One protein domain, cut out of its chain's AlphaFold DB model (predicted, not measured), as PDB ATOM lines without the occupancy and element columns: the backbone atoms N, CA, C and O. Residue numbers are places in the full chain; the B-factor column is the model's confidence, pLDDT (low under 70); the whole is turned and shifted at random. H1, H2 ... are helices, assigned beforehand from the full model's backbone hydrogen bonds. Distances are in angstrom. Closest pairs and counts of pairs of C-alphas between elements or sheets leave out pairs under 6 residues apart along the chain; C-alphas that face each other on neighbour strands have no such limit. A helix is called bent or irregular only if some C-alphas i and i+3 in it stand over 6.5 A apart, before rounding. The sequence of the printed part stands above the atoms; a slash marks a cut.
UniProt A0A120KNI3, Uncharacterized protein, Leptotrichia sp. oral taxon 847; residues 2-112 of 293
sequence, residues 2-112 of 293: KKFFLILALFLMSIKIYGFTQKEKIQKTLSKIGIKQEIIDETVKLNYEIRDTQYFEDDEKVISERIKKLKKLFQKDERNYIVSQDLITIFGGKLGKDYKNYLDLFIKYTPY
ATOM      1  N   LYS A   2      76.095  36.714 101.076       29.48
ATOM      2  CA  LYS A   2      75.017  37.686 100.740       29.48
ATOM      3  C   LYS A   2      73.658  37.391 101.427       29.48
ATOM      4  O   LYS A   2      72.686  38.073 101.154       29.48
ATOM      5  N   LYS A   3      73.567  36.385 102.313       31.03
ATOM      6  CA  LYS A   3      72.288  35.892 102.885       31.03
ATOM      7  C   LYS A   3      71.932  36.421 104.291       31.03
ATOM      8  O   LYS A   3      70.853  36.136 104.782       31.03
ATOM      9  N   PHE A   4      72.826  37.156 104.954       30.16
ATOM     10  CA  PHE A   4      72.788  37.388 106.413       30.16
ATOM     11  C   PHE A   4      72.209  38.754 106.848       30.16
ATOM     12  O   PHE A   4      72.566  39.264 107.911       30.16
ATOM     13  N   PHE A   5      71.394  39.394 106.002       33.44
ATOM     14  CA  PHE A   5      71.057  40.817 106.163       33.44
ATOM     15  C   PHE A   5      69.559  41.162 106.240       33.44
ATOM     16  O   PHE A   5      69.245  42.157 106.880       33.44
ATOM     17  N   LEU A   6      68.622  40.384 105.683       31.89
ATOM     18  CA  LEU A   6      67.188  40.662 105.876       31.89
ATOM     19  C   LEU A   6      66.651  39.900 107.097       31.89
ATOM     20  O   LEU A   6      66.538  38.677 107.056       31.89
ATOM     21  N   ILE A   7      66.319  40.634 108.164       35.69
ATOM     22  CA  ILE A   7      65.670  40.130 109.385       35.69
ATOM     23  C   ILE A   7      64.591  41.141 109.815       35.69
ATOM     24  O   ILE A   7      64.963  42.210 110.291       35.69
ATOM     25  N   LEU A   8      63.304  40.809 109.596       34.03
ATOM     26  CA  LEU A   8      62.072  41.233 110.318       34.03
ATOM     27  C   LEU A   8      60.817  40.880 109.479       34.03
ATOM     28  O   LEU A   8      60.601  41.513 108.439       34.03
ATOM     29  N   ALA A   9      60.015  39.882 109.901       29.66
ATOM     30  CA  ALA A   9      58.704  39.563 109.297       29.66
ATOM     31  C   ALA A   9      57.783  38.547 110.067       29.66
ATOM     32  O   ALA A   9      58.028  37.350 109.967       29.66
ATOM     33  N   LEU A  10      56.621  39.011 110.590       30.70
ATOM     34  CA  LEU A  10      55.245  38.415 110.410       30.70
ATOM     35  C   LEU A  10      54.875  37.086 111.234       30.70
ATOM     36  O   LEU A  10      55.795  36.461 111.701       30.70
ATOM     37  N   PHE A  11      53.642  36.519 111.471       31.97
ATOM     38  CA  PHE A  11      52.570  36.844 112.482       31.97
ATOM     39  C   PHE A  11      51.639  35.632 113.169       31.97
ATOM     40  O   PHE A  11      51.876  34.494 112.780       31.97
ATOM     41  N   LEU A  12      50.675  35.783 114.192       31.89
ATOM     42  CA  LEU A  12      50.093  34.916 115.364       31.89
ATOM     43  C   LEU A  12      48.614  34.296 115.315       31.89
ATOM     44  O   LEU A  12      48.399  33.480 114.434       31.89
ATOM     45  N   MET A  13      47.531  34.446 116.177       32.19
ATOM     46  CA  MET A  13      47.097  35.082 117.513       32.19
ATOM     47  C   MET A  13      45.838  34.362 118.128       32.19
ATOM     48  O   MET A  13      45.405  33.390 117.514       32.19
ATOM     49  N   SER A  14      45.094  34.749 119.207       24.12
ATOM     50  CA  SER A  14      44.901  35.987 120.042       24.12
ATOM     51  C   SER A  14      44.233  35.719 121.418       24.12
ATOM     52  O   SER A  14      43.269  34.954 121.443       24.12
ATOM     53  N   ILE A  15      44.558  36.479 122.486       25.17
ATOM     54  CA  ILE A  15      43.681  36.805 123.652       25.17
ATOM     55  C   ILE A  15      44.247  38.025 124.425       25.17
ATOM     56  O   ILE A  15      45.431  38.315 124.334       25.17
ATOM     57  N   LYS A  16      43.409  38.772 125.169       26.20
ATOM     58  CA  LYS A  16      43.777  40.046 125.834       26.20
ATOM     59  C   LYS A  16      44.797  39.905 126.985       26.20
ATOM     60  O   LYS A  16      44.404  39.904 128.151       26.20
ATOM     61  N   ILE A  17      46.087  39.919 126.665       29.06
ATOM     62  CA  ILE A  17      47.183  40.343 127.555       29.06
ATOM     63  C   ILE A  17      48.095  41.257 126.719       29.06
ATOM     64  O   ILE A  17      48.286  40.999 125.537       29.06
ATOM     65  N   TYR A  18      48.572  42.363 127.294       39.44
ATOM     66  CA  TYR A  18      49.258  43.430 126.552       39.44
ATOM     67  C   TYR A  18      50.597  42.975 125.948       39.44
ATOM     68  O   TYR A  18      51.440  42.434 126.663       39.44
ATOM     69  N   GLY A  19      50.770  43.246 124.655       56.69
ATOM     70  CA  GLY A  19      52.005  43.072 123.896       56.69
ATOM     71  C   GLY A  19      51.729  43.252 122.403       56.69
ATOM     72  O   GLY A  19      50.813  42.611 121.876       56.69
ATOM     73  N   PHE A  20      52.511  44.087 121.708       82.38
ATOM     74  CA  PHE A  20      52.460  44.261 120.248       82.38
ATOM     75  C   PHE A  20      53.121  43.058 119.551       82.38
ATOM     76  O   PHE A  20      54.135  43.122 118.852       82.38
ATOM     77  N   THR A  21      52.493  41.922 119.798       90.31
ATOM     78  CA  THR A  21      52.855  40.576 119.395       90.31
ATOM     79  C   THR A  21      52.514  40.315 117.936       90.31
ATOM     80  O   THR A  21      51.881  41.119 117.231       90.31
ATOM     81  N   GLN A  22      52.906  39.128 117.489       88.94
ATOM     82  CA  GLN A  22      52.852  38.660 116.119       88.94
ATOM     83  C   GLN A  22      51.427  38.699 115.532       88.94
ATOM     84  O   GLN A  22      51.335  38.207 114.463       88.94
ATOM     85  N   LYS A  23      50.271  39.210 115.987       92.62
ATOM     86  CA  LYS A  23      49.167  39.471 114.978       92.62
ATOM     87  C   LYS A  23      48.659  40.874 114.944       92.62
ATOM     88  O   LYS A  23      48.003  41.247 113.971       92.62
ATOM     89  N   GLU A  24      48.972  41.674 115.941       91.44
ATOM     90  CA  GLU A  24      48.255  42.922 116.095       91.44
ATOM     91  C   GLU A  24      48.561  43.865 114.931       91.44
ATOM     92  O   GLU A  24      47.614  44.295 114.282       91.44
ATOM     93  N   LYS A  25      49.831  44.020 114.517       91.94
ATOM     94  CA  LYS A  25      50.214  44.581 113.200       91.94
ATOM     95  C   LYS A  25      49.458  43.972 112.007       91.94
ATOM     96  O   LYS A  25      48.703  44.734 111.435       91.94
ATOM     97  N   ILE A  26      49.531  42.676 111.648       95.12
ATOM     98  CA  ILE A  26      48.762  42.133 110.488       95.12
ATOM     99  C   ILE A  26      47.286  42.514 110.557       95.12
ATOM    100  O   ILE A  26      46.744  43.068 109.600       95.12
ATOM    101  N   GLN A  27      46.621  42.177 111.663       95.38
ATOM    102  CA  GLN A  27      45.185  42.369 111.797       95.38
ATOM    103  C   GLN A  27      44.864  43.850 111.592       95.38
ATOM    104  O   GLN A  27      44.017  44.190 110.772       95.38
ATOM    105  N   LYS A  28      45.600  44.735 112.267       93.50
ATOM    106  CA  LYS A  28      45.468  46.195 112.219       93.50
ATOM    107  C   LYS A  28      45.815  46.777 110.849       93.50
ATOM    108  O   LYS A  28      45.101  47.662 110.388       93.50
ATOM    109  N   THR A  29      46.862  46.304 110.179       94.94
ATOM    110  CA  THR A  29      47.370  46.873 108.923       94.94
ATOM    111  C   THR A  29      46.593  46.374 107.710       94.94
ATOM    112  O   THR A  29      46.162  47.199 106.904       94.94
ATOM    113  N   LEU A  30      46.308  45.071 107.617       97.38
ATOM    114  CA  LEU A  30      45.479  44.512 106.545       97.38
ATOM    115  C   LEU A  30      44.003  44.922 106.675       97.38
ATOM    116  O   LEU A  30      43.381  45.253 105.664       97.38
ATOM    117  N   SER A  31      43.447  45.000 107.893       96.25
ATOM    118  CA  SER A  31      42.078  45.525 108.076       96.25
ATOM    119  C   SER A  31      41.994  47.014 107.731       96.25
ATOM    120  O   SER A  31      41.024  47.442 107.111       96.25
ATOM    121  N   LYS A  32      43.021  47.814 108.068       96.44
ATOM    122  CA  LYS A  32      43.074  49.258 107.763       96.44
ATOM    123  C   LYS A  32      43.056  49.560 106.261       96.44
ATOM    124  O   LYS A  32      42.552  50.611 105.875       96.44
ATOM    125  N   ILE A  33      43.564  48.657 105.419       96.06
ATOM    126  CA  ILE A  33      43.471  48.764 103.951       96.06
ATOM    127  C   ILE A  33      42.284  47.975 103.360       96.06
ATOM    128  O   ILE A  33      42.119  47.928 102.143       96.06
ATOM    129  N   GLY A  34      41.427  47.390 104.203       97.00
ATOM    130  CA  GLY A  34      40.191  46.725 103.792       97.00
ATOM    131  C   GLY A  34      40.390  45.363 103.124       97.00
ATOM    132  O   GLY A  34      39.664  45.052 102.177       97.00
ATOM    133  N   ILE A  35      41.367  44.565 103.565       98.06
ATOM    134  CA  ILE A  35      41.415  43.127 103.246       98.06
ATOM    135  C   ILE A  35      40.392  42.393 104.120       98.06
ATOM    136  O   ILE A  35      40.164  42.750 105.275       98.06
ATOM    137  N   LYS A  36      39.752  41.361 103.565       98.31
ATOM    138  CA  LYS A  36      38.758  40.561 104.285       98.31
ATOM    139  C   LYS A  36      39.386  39.693 105.379       98.31
ATOM    140  O   LYS A  36      40.427  39.081 105.152       98.31
ATOM    141  N   GLN A  37      38.671  39.514 106.491       97.62
ATOM    142  CA  GLN A  37      39.094  38.670 107.618       97.62
ATOM    143  C   GLN A  37      39.507  37.246 107.198       97.62
ATOM    144  O   GLN A  37      40.555  36.766 107.610       97.62
ATOM    145  N   GLU A  38      38.741  36.617 106.298       98.31
ATOM    146  CA  GLU A  38      39.031  35.283 105.744       98.31
ATOM    147  C   GLU A  38      40.419  35.166 105.075       98.31
ATOM    148  O   GLU A  38      41.047  34.114 105.143       98.31
ATOM    149  N   ILE A  39      40.930  36.252 104.482       98.56
ATOM    150  CA  ILE A  39      42.279  36.316 103.895       98.56
ATOM    151  C   ILE A  39      43.316  36.627 104.981       98.56
ATOM    152  O   ILE A  39      44.420  36.084 104.951       98.56
ATOM    153  N   ILE A  40      42.973  37.475 105.956       97.94
ATOM    154  CA  ILE A  40      43.850  37.832 107.080       97.94
ATOM    155  C   ILE A  40      44.212  36.582 107.895       97.94
ATOM    156  O   ILE A  40      45.394  36.318 108.098       97.94
ATOM    157  N   ASP A  41      43.234  35.769 108.297       97.62
ATOM    158  CA  ASP A  41      43.486  34.577 109.120       97.62
ATOM    159  C   ASP A  41      44.259  33.475 108.367       97.62
ATOM    160  O   ASP A  41      45.085  32.775 108.955       97.62
ATOM    161  N   GLU A  42      44.078  33.361 107.047       98.44
ATOM    162  CA  GLU A  42      44.884  32.475 106.194       98.44
ATOM    163  C   GLU A  42      46.329  32.974 106.036       98.44
ATOM    164  O   GLU A  42      47.260  32.171 106.091       98.44
ATOM    165  N   THR A  43      46.524  34.292 105.898       98.38
ATOM    166  CA  THR A  43      47.854  34.930 105.851       98.38
ATOM    167  C   THR A  43      48.657  34.628 107.098       98.38
ATOM    168  O   THR A  43      49.836  34.304 107.033       98.38
ATOM    169  N   VAL A  44      47.985  34.701 108.234       96.19
ATOM    170  CA  VAL A  44      48.558  34.541 109.562       96.19
ATOM    171  C   VAL A  44      48.978  33.098 109.799       96.19
ATOM    172  O   VAL A  44      50.137  32.835 110.109       96.19
ATOM    173  N   LYS A  45      48.069  32.147 109.546       96.62
ATOM    174  CA  LYS A  45      48.385  30.719 109.635       96.62
ATOM    175  C   LYS A  45      49.535  30.335 108.703       96.62
ATOM    176  O   LYS A  45      50.403  29.562 109.099       96.62
ATOM    177  N   LEU A  46      49.526  30.841 107.467       96.81
ATOM    178  CA  LEU A  46      50.584  30.555 106.504       96.81
ATOM    179  C   LEU A  46      51.911  31.171 106.935       96.81
ATOM    180  O   LEU A  46      52.929  30.502 106.820       96.81
ATOM    181  N   ASN A  47      51.912  32.396 107.457       94.44
ATOM    182  CA  ASN A  47      53.143  32.992 107.935       94.44
ATOM    183  C   ASN A  47      53.764  32.165 109.083       94.44
ATOM    184  O   ASN A  47      54.931  31.778 109.006       94.44
ATOM    185  N   TYR A  48      52.975  31.808 110.102       91.75
ATOM    186  CA  TYR A  48      53.463  30.970 111.201       91.75
ATOM    187  C   TYR A  48      54.042  29.626 110.702       91.75
ATOM    188  O   TYR A  48      55.021  29.117 111.250       91.75
ATOM    189  N   GLU A  49      53.484  29.063 109.623       93.00
ATOM    190  CA  GLU A  49      53.972  27.842 108.959       93.00
ATOM    191  C   GLU A  49      55.349  28.006 108.272       93.00
ATOM    192  O   GLU A  49      56.058  27.014 108.055       93.00
ATOM    193  N   ILE A  50      55.732  29.236 107.903       92.06
ATOM    194  CA  ILE A  50      56.950  29.535 107.131       92.06
ATOM    195  C   ILE A  50      58.027  30.309 107.898       92.06
ATOM    196  O   ILE A  50      59.140  30.384 107.384       92.06
ATOM    197  N   ARG A  51      57.749  30.845 109.091       86.88
ATOM    198  CA  ARG A  51      58.668  31.692 109.884       86.88
ATOM    199  C   ARG A  51      60.127  31.206 109.954       86.88
ATOM    200  O   ARG A  51      61.057  31.974 109.727       86.88
ATOM    201  N   ASP A  52      60.320  29.906 110.166       82.81
ATOM    202  CA  ASP A  52      61.631  29.256 110.315       82.81
ATOM    203  C   ASP A  52      62.358  28.987 108.974       82.81
ATOM    204  O   ASP A  52      63.556  28.697 108.949       82.81
ATOM    205  N   THR A  53      61.657  29.094 107.837       85.81
ATOM    206  CA  THR A  53      62.112  28.603 106.514       85.81
ATOM    207  C   THR A  53      63.370  29.305 105.999       85.81
ATOM    208  O   THR A  53      64.131  28.715 105.242       85.81
ATOM    209  N   GLN A  54      63.608  30.565 106.374       79.69
ATOM    210  CA  GLN A  54      64.763  31.324 105.874       79.69
ATOM    211  C   GLN A  54      66.104  30.775 106.399       79.69
ATOM    212  O   GLN A  54      67.144  30.973 105.762       79.69
ATOM    213  N   TYR A  55      66.080  30.110 107.557       72.38
ATOM    214  CA  TYR A  55      67.272  29.702 108.303       72.38
ATOM    215  C   TYR A  55      67.409  28.183 108.440       72.38
ATOM    216  O   TYR A  55      68.535  27.696 108.506       72.38
ATOM    217  N   PHE A  56      66.285  27.460 108.479       78.88
ATOM    218  CA  PHE A  56      66.216  26.061 108.916       78.88
ATOM    219  C   PHE A  56      65.378  25.173 107.963       78.88
ATOM    220  O   PHE A  56      64.609  24.308 108.393       78.88
ATOM    221  N   GLU A  57      65.458  25.440 106.658       85.81
ATOM    222  CA  GLU A  57      64.850  24.627 105.597       85.81
ATOM    223  C   GLU A  57      65.714  24.681 104.329       85.81
ATOM    224  O   GLU A  57      66.034  25.770 103.839       85.81
ATOM    225  N   ASP A  58      66.041  23.520 103.760       86.19
ATOM    226  CA  ASP A  58      66.727  23.413 102.471       86.19
ATOM    227  C   ASP A  58      66.068  22.447 101.462       86.19
ATOM    228  O   ASP A  58      66.479  22.446 100.297       86.19
ATOM    229  N   ASP A  59      64.989  21.721 101.815       90.81
ATOM    230  CA  ASP A  59      64.249  20.920 100.827       90.81
ATOM    231  C   ASP A  59      63.515  21.843  99.839       90.81
ATOM    232  O   ASP A  59      62.471  22.447 100.115       90.81
ATOM    233  N   GLU A  60      64.058  21.904  98.622       91.88
ATOM    234  CA  GLU A  60      63.514  22.620  97.469       91.88
ATOM    235  C   GLU A  60      62.026  22.316  97.208       91.88
ATOM    236  O   GLU A  60      61.317  23.175  96.676       91.88
ATOM    237  N   LYS A  61      61.518  21.132  97.586       94.62
ATOM    238  CA  LYS A  61      60.089  20.787  97.495       94.62
ATOM    239  C   LYS A  61      59.269  21.554  98.522       94.62
ATOM    240  O   LYS A  61      58.295  22.198  98.139       94.62
ATOM    241  N   VAL A  62      59.669  21.529  99.795       93.31
ATOM    242  CA  VAL A  62      58.964  22.226 100.886       93.31
ATOM    243  C   VAL A  62      59.008  23.737 100.647       93.31
ATOM    244  O   VAL A  62      57.981  24.413 100.736       93.31
ATOM    245  N   ILE A  63      60.161  24.255 100.219       93.75
ATOM    246  CA  ILE A  63      60.338  25.639  99.757       93.75
ATOM    247  C   ILE A  63      59.376  25.958  98.598       93.75
ATOM    248  O   ILE A  63      58.646  26.951  98.654       93.75
ATOM    249  N   SER A  64      59.314  25.110  97.565       95.12
ATOM    250  CA  SER A  64      58.417  25.305  96.415       95.12
ATOM    251  C   SER A  64      56.936  25.260  96.800       95.12
ATOM    252  O   SER A  64      56.136  26.037  96.271       95.12
ATOM    253  N   GLU A  65      56.546  24.389  97.731       97.25
ATOM    254  CA  GLU A  65      55.175  24.314  98.237       97.25
ATOM    255  C   GLU A  65      54.800  25.538  99.074       97.25
ATOM    256  O   GLU A  65      53.724  26.101  98.858       97.25
ATOM    257  N   ARG A  66      55.687  26.020  99.953       96.88
ATOM    258  CA  ARG A  66      55.491  27.267 100.712       96.88
ATOM    259  C   ARG A  66      55.347  28.479  99.783       96.88
ATOM    260  O   ARG A  66      54.375  29.227  99.906       96.88
ATOM    261  N   ILE A  67      56.209  28.616  98.770       97.12
ATOM    262  CA  ILE A  67      56.078  29.654  97.725       97.12
ATOM    263  C   ILE A  67      54.739  29.520  96.979       97.12
ATOM    264  O   ILE A  67      54.070  30.520  96.717       97.12
ATOM    265  N   LYS A  68      54.301  28.297  96.653       97.88
ATOM    266  CA  LYS A  68      53.017  28.043  95.977       97.88
ATOM    267  C   LYS A  68      51.812  28.405  96.855       97.88
ATOM    268  O   LYS A  68      50.845  28.958  96.328       97.88
ATOM    269  N   LYS A  69      51.864  28.149  98.169       98.25
ATOM    270  CA  LYS A  69      50.852  28.605  99.142       98.25
ATOM    271  C   LYS A  69      50.785  30.135  99.173       98.25
ATOM    272  O   LYS A  69      49.703  30.682  98.962       98.25
ATOM    273  N   LEU A  70      51.927  30.813  99.319       97.94
ATOM    274  CA  LEU A  70      52.013  32.281  99.321       97.94
ATOM    275  C   LEU A  70      51.459  32.880  98.023       97.94
ATOM    276  O   LEU A  70      50.579  33.734  98.067       97.94
ATOM    277  N   LYS A  71      51.880  32.382  96.854       97.56
ATOM    278  CA  LYS A  71      51.372  32.859  95.555       97.56
ATOM    279  C   LYS A  71      49.861  32.639  95.383       97.56
ATOM    280  O   LYS A  71      49.194  33.509  94.827       97.56
ATOM    281  N   LYS A  72      49.302  31.530  95.885       98.31
ATOM    282  CA  LYS A  72      47.849  31.268  95.867       98.31
ATOM    283  C   LYS A  72      47.074  32.206  96.801       98.31
ATOM    284  O   LYS A  72      45.975  32.631  96.456       98.31
ATOM    285  N   LEU A  73      47.627  32.525  97.969       98.31
ATOM    286  CA  LEU A  73      47.042  33.496  98.892       98.31
ATOM    287  C   LEU A  73      47.112  34.920  98.320       98.31
ATOM    288  O   LEU A  73      46.121  35.642  98.363       98.31
ATOM    289  N   PHE A  74      48.242  35.297  97.714       96.75
ATOM    290  CA  PHE A  74      48.424  36.597  97.063       96.75
ATOM    291  C   PHE A  74      47.366  36.866  95.981       96.75
ATOM    292  O   PHE A  74      46.836  37.966  95.876       96.75
ATOM    293  N   GLN A  75      46.991  35.836  95.215       97.31
ATOM    294  CA  GLN A  75      45.933  35.913  94.199       97.31
ATOM    295  C   GLN A  75      44.530  36.216  94.760       97.31
ATOM    296  O   GLN A  75      43.637  36.536  93.979       97.31
ATOM    297  N   LYS A  76      44.313  36.123  96.081       98.25
ATOM    298  CA  LYS A  76      43.039  36.495  96.720       98.25
ATOM    299  C   LYS A  76      42.923  38.002  96.957       98.25
ATOM    300  O   LYS A  76      41.811  38.520  96.915       98.25
ATOM    301  N   ASP A  77      44.044  38.690  97.192       98.25
ATOM    302  CA  ASP A  77      44.117  40.150  97.311       98.25
ATOM    303  C   ASP A  77      45.571  40.641  97.144       98.25
ATOM    304  O   ASP A  77      46.403  40.439  98.031       98.25
ATOM    305  N   GLU A  78      45.886  41.324  96.033       97.00
ATOM    306  CA  GLU A  78      47.253  41.817  95.764       97.00
ATOM    307  C   GLU A  78      47.736  42.883  96.763       97.00
ATOM    308  O   GLU A  78      48.927  43.188  96.837       97.00
ATOM    309  N   ARG A  79      46.807  43.457  97.540       97.81
ATOM    310  CA  ARG A  79      47.086  44.471  98.564       97.81
ATOM    311  C   ARG A  79      47.721  43.865  99.815       97.81
ATOM    312  O   ARG A  79      48.121  44.596 100.719       97.81
ATOM    313  N   ASN A  80      47.806  42.535  99.882       98.06
ATOM    314  CA  ASN A  80      48.375  41.790 100.992       98.06
ATOM    315  C   ASN A  80      49.910  41.922 101.027       98.06
ATOM    316  O   ASN A  80      50.649  41.017 100.633       98.06
ATOM    317  N   TYR A  81      50.389  43.080 101.495       96.19
ATOM    318  CA  TYR A  81      51.818  43.412 101.555       96.19
ATOM    319  C   TYR A  81      52.630  42.429 102.408       96.19
ATOM    320  O   TYR A  81      53.814  42.254 102.154       96.19
ATOM    321  N   ILE A  82      51.977  41.759 103.360       96.50
ATOM    322  CA  ILE A  82      52.536  40.714 104.222       96.50
ATOM    323  C   ILE A  82      53.059  39.547 103.380       96.50
ATOM    324  O   ILE A  82      54.212  39.152 103.486       96.50
ATOM    325  N   VAL A  83      52.236  39.052 102.454       97.75
ATOM    326  CA  VAL A  83      52.619  37.968 101.541       97.75
ATOM    327  C   VAL A  83      53.708  38.422 100.570       97.75
ATOM    328  O   VAL A  83      54.589  37.637 100.226       97.75
ATOM    329  N   SER A  84      53.693  39.691 100.151       96.12
ATOM    330  CA  SER A  84      54.788  40.273  99.363       96.12
ATOM    331  C   SER A  84      56.095  40.358 100.157       96.12
ATOM    332  O   SER A  84      57.146  40.078  99.588       96.12
ATOM    333  N   GLN A  85      56.032  40.704 101.449       94.12
ATOM    334  CA  GLN A  85      57.163  40.743 102.382       94.12
ATOM    335  C   GLN A  85      57.758  39.343 102.552       94.12
ATOM    336  O   GLN A  85      58.920  39.157 102.212       94.12
ATOM    337  N   ASP A  86      56.952  38.352 102.945       93.62
ATOM    338  CA  ASP A  86      57.372  36.951 103.101       93.62
ATOM    339  C   ASP A  86      58.022  36.383 101.829       93.62
ATOM    340  O   ASP A  86      59.037  35.686 101.880       93.62
ATOM    341  N   LEU A  87      57.472  36.713 100.655       94.81
ATOM    342  CA  LEU A  87      58.044  36.304  99.374       94.81
ATOM    343  C   LEU A  87      59.433  36.925  99.127       94.81
ATOM    344  O   LEU A  87      60.321  36.213  98.654       94.81
ATOM    345  N   ILE A  88      59.658  38.209  99.439       92.31
ATOM    346  CA  ILE A  88      60.963  38.857  99.199       92.31
ATOM    347  C   ILE A  88      62.000  38.596 100.304       92.31
ATOM    348  O   ILE A  88      63.181  38.503  99.977       92.31
ATOM    349  N   THR A  89      61.599  38.443 101.570       84.12
ATOM    350  CA  THR A  89      62.519  38.201 102.700       84.12
ATOM    351  C   THR A  89      62.971  36.742 102.749       84.12
ATOM    352  O   THR A  89      64.153  36.459 102.561       84.12
ATOM    353  N   ILE A  90      62.024  35.815 102.916       87.31
ATOM    354  CA  ILE A  90      62.287  34.383 103.110       87.31
ATOM    355  C   ILE A  90      62.707  33.735 101.785       87.31
ATOM    356  O   ILE A  90      63.663  32.961 101.729       87.31
ATOM    357  N   PHE A  91      62.010  34.068 100.694       89.44
ATOM    358  CA  PHE A  91      62.143  33.371  99.409       89.44
ATOM    359  C   PHE A  91      62.825  34.183  98.304       89.44
ATOM    360  O   PHE A  91      62.920  33.694  97.177       89.44
ATOM    361  N   GLY A  92      63.349  35.382  98.583       86.38
ATOM    362  CA  GLY A  92      63.772  36.331  97.545       86.38
ATOM    363  C   GLY A  92      64.731  35.755  96.493       86.38
ATOM    364  O   GLY A  92      64.512  35.909  95.289       86.38
ATOM    365  N   GLY A  93      65.733  34.981  96.929       84.56
ATOM    366  CA  GLY A  93      66.695  34.302  96.048       84.56
ATOM    367  C   GLY A  93      66.121  33.169  95.176       84.56
ATOM    368  O   GLY A  93      66.810  32.697  94.277       84.56
ATOM    369  N   LYS A  94      64.877  32.739  95.419       89.81
ATOM    370  CA  LYS A  94      64.135  31.729  94.640       89.81
ATOM    371  C   LYS A  94      63.179  32.349  93.613       89.81
ATOM    372  O   LYS A  94      62.723  31.652  92.712       89.81
ATOM    373  N   LEU A  95      62.870  33.644  93.726       89.25
ATOM    374  CA  LEU A  95      61.878  34.319  92.877       89.25
ATOM    375  C   LEU A  95      62.406  34.732  91.495       89.25
ATOM    376  O   LEU A  95      61.620  34.928  90.567       89.25
ATOM    377  N   GLY A  96      63.722  34.903  91.344       89.69
ATOM    378  CA  GLY A  96      64.326  35.354  90.089       89.69
ATOM    379  C   GLY A  96      63.731  36.684  89.609       89.69
ATOM    380  O   GLY A  96      63.822  37.698  90.298       89.69
ATOM    381  N   LYS A  97      63.100  36.686  88.426       89.25
ATOM    382  CA  LYS A  97      62.476  37.891  87.846       89.25
ATOM    383  C   LYS A  97      61.252  38.381  88.630       89.25
ATOM    384  O   LYS A  97      61.001  39.584  88.644       89.25
ATOM    385  N   ASP A  98      60.534  37.491  89.316       92.75
ATOM    386  CA  ASP A  98      59.324  37.850  90.067       92.75
ATOM    387  C   ASP A  98      59.634  38.736  91.285       92.75
ATOM    388  O   ASP A  98      58.768  39.486  91.738       92.75
ATOM    389  N   TYR A  99      60.871  38.680  91.803       92.69
ATOM    390  CA  TYR A  99      61.307  39.415  92.993       92.69
ATOM    391  C   TYR A  99      60.951  40.903  92.923       92.69
ATOM    392  O   TYR A  99      60.393  41.462  93.866       92.69
ATOM    393  N   LYS A 100      61.229  41.545  91.779       93.44
ATOM    394  CA  LYS A 100      61.012  42.987  91.615       93.44
ATOM    395  C   LYS A 100      59.528  43.363  91.652       93.44
ATOM    396  O   LYS A 100      59.196  44.416  92.183       93.44
ATOM    397  N   ASN A 101      58.651  42.490  91.154       95.69
ATOM    398  CA  ASN A 101      57.206  42.697  91.203       95.69
ATOM    399  C   ASN A 101      56.699  42.671  92.654       95.69
ATOM    400  O   ASN A 101      56.035  43.609  93.086       95.69
ATOM    401  N   TYR A 102      57.074  41.650  93.434       95.88
ATOM    402  CA  TYR A 102      56.688  41.566  94.848       95.88
ATOM    403  C   TYR A 102      57.310  42.683  95.700       95.88
ATOM    404  O   TYR A 102      56.632  43.225  96.568       95.88
ATOM    405  N   LEU A 103      58.539  43.111  95.396       94.81
ATOM    406  CA  LEU A 103      59.166  44.287  96.007       94.81
ATOM    407  C   LEU A 103      58.373  45.580  95.739       94.81
ATOM    408  O   LEU A 103      58.136  46.355  96.665       94.81
ATOM    409  N   ASP A 104      57.931  45.815  94.501       96.56
ATOM    410  CA  ASP A 104      57.142  47.006  94.164       96.56
ATOM    411  C   ASP A 104      55.739  46.967  94.793       96.56
ATOM    412  O   ASP A 104      55.249  47.991  95.269       96.56
ATOM    413  N   LEU A 105      55.119  45.785  94.873       96.81
ATOM    414  CA  LEU A 105      53.846  45.565  95.568       96.81
ATOM    415  C   LEU A 105      53.973  45.771  97.085       96.81
ATOM    416  O   LEU A 105      53.116  46.415  97.686       96.81
ATOM    417  N   PHE A 106      55.060  45.299  97.701       95.25
ATOM    418  CA  PHE A 106      55.382  45.591  99.097       95.25
ATOM    419  C   PHE A 106      55.532  47.104  99.326       95.25
ATOM    420  O   PHE A 106      54.834  47.666 100.164       95.25
ATOM    421  N   ILE A 107      56.354  47.791  98.521       94.38
ATOM    422  CA  ILE A 107      56.568  49.248  98.613       94.38
ATOM    423  C   ILE A 107      55.257  50.037  98.411       94.38
ATOM    424  O   ILE A 107      55.052  51.065  99.057       94.38
ATOM    425  N   LYS A 108      54.363  49.565  97.534       96.94
ATOM    426  CA  LYS A 108      53.043  50.164  97.266       96.94
ATOM    427  C   LYS A 108      52.088  50.052  98.461       96.94
ATOM    428  O   LYS A 108      51.296  50.969  98.669       96.94
ATOM    429  N   TYR A 109      52.152  48.954  99.220       95.75
ATOM    430  CA  TYR A 109      51.114  48.583 100.189       95.75
ATOM    431  C   TYR A 109      51.548  48.503 101.662       95.75
ATOM    432  O   TYR A 109      50.665  48.480 102.520       95.75
ATOM    433  N   THR A 110      52.846  48.522 101.995       90.81
ATOM    434  CA  THR A 110      53.264  48.638 103.405       90.81
ATOM    435  C   THR A 110      52.790  49.970 104.014       90.81
ATOM    436  O   THR A 110      52.922  51.028 103.382       90.81
ATOM    437  N   PRO A 111      52.247  49.965 105.248       92.12
ATOM    438  CA  PRO A 111      51.885  51.178 105.977       92.12
ATOM    439  C   PRO A 111      53.092  51.892 106.608       92.12
ATOM    440  O   PRO A 111      52.912  52.976 107.162       92.12
ATOM    441  N   TYR A 112      54.295  51.309 106.559       88.19
ATOM    442  CA  TYR A 112      55.498  51.863 107.178       88.19
ATOM    443  C   TYR A 112      56.366  52.575 106.129       88.19
ATOM    444  O   TYR A 112      57.091  51.955 105.354       88.19
TER     445      TYR A 112
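This is residues 2 to 112 of the 293 residues of an uncharacterized protein of Leptotrichia sp. oral taxon 847 (UniProt A0A120KNI3). H2, H3 and H4 make a triangular core; H1 packs on H2, H6 crosses H4. Residues 15 to 20 stick out. The printed part, 111 residues with six named helices, is all helix and compact: radius of gyration of the C-alphas 13.6 A, spans 38, 27 and 24 A.

H2, residues 37 to 54, 26.8 A long, is irregular: C-alphas 49 and 52 are 7.9 A apart. H1 is residues 24 to 32, C-alpha 24 at (48.255, 42.922, 116.095); H3 60 to 74; H4 81 to 89; H5 92 to 95; H6 98 to 109, C-alpha 109 at (51.114, 48.583, 100.189).

H2 and H3, a hairpin, touch at a shallow tilt of 24 degrees, closest C-alphas Ile 50 and Arg 66, 7.0 A. H4 touches H6 at a steep tilt of 39 degrees, closest C-alphas Tyr 81 and Phe 106, 4.8 A. In H2, 10 of 14 O i to N i+4 pairs are within hydrogen-bond range.

The printed part has no cut; residues 2 to 19 have pLDDT under 70.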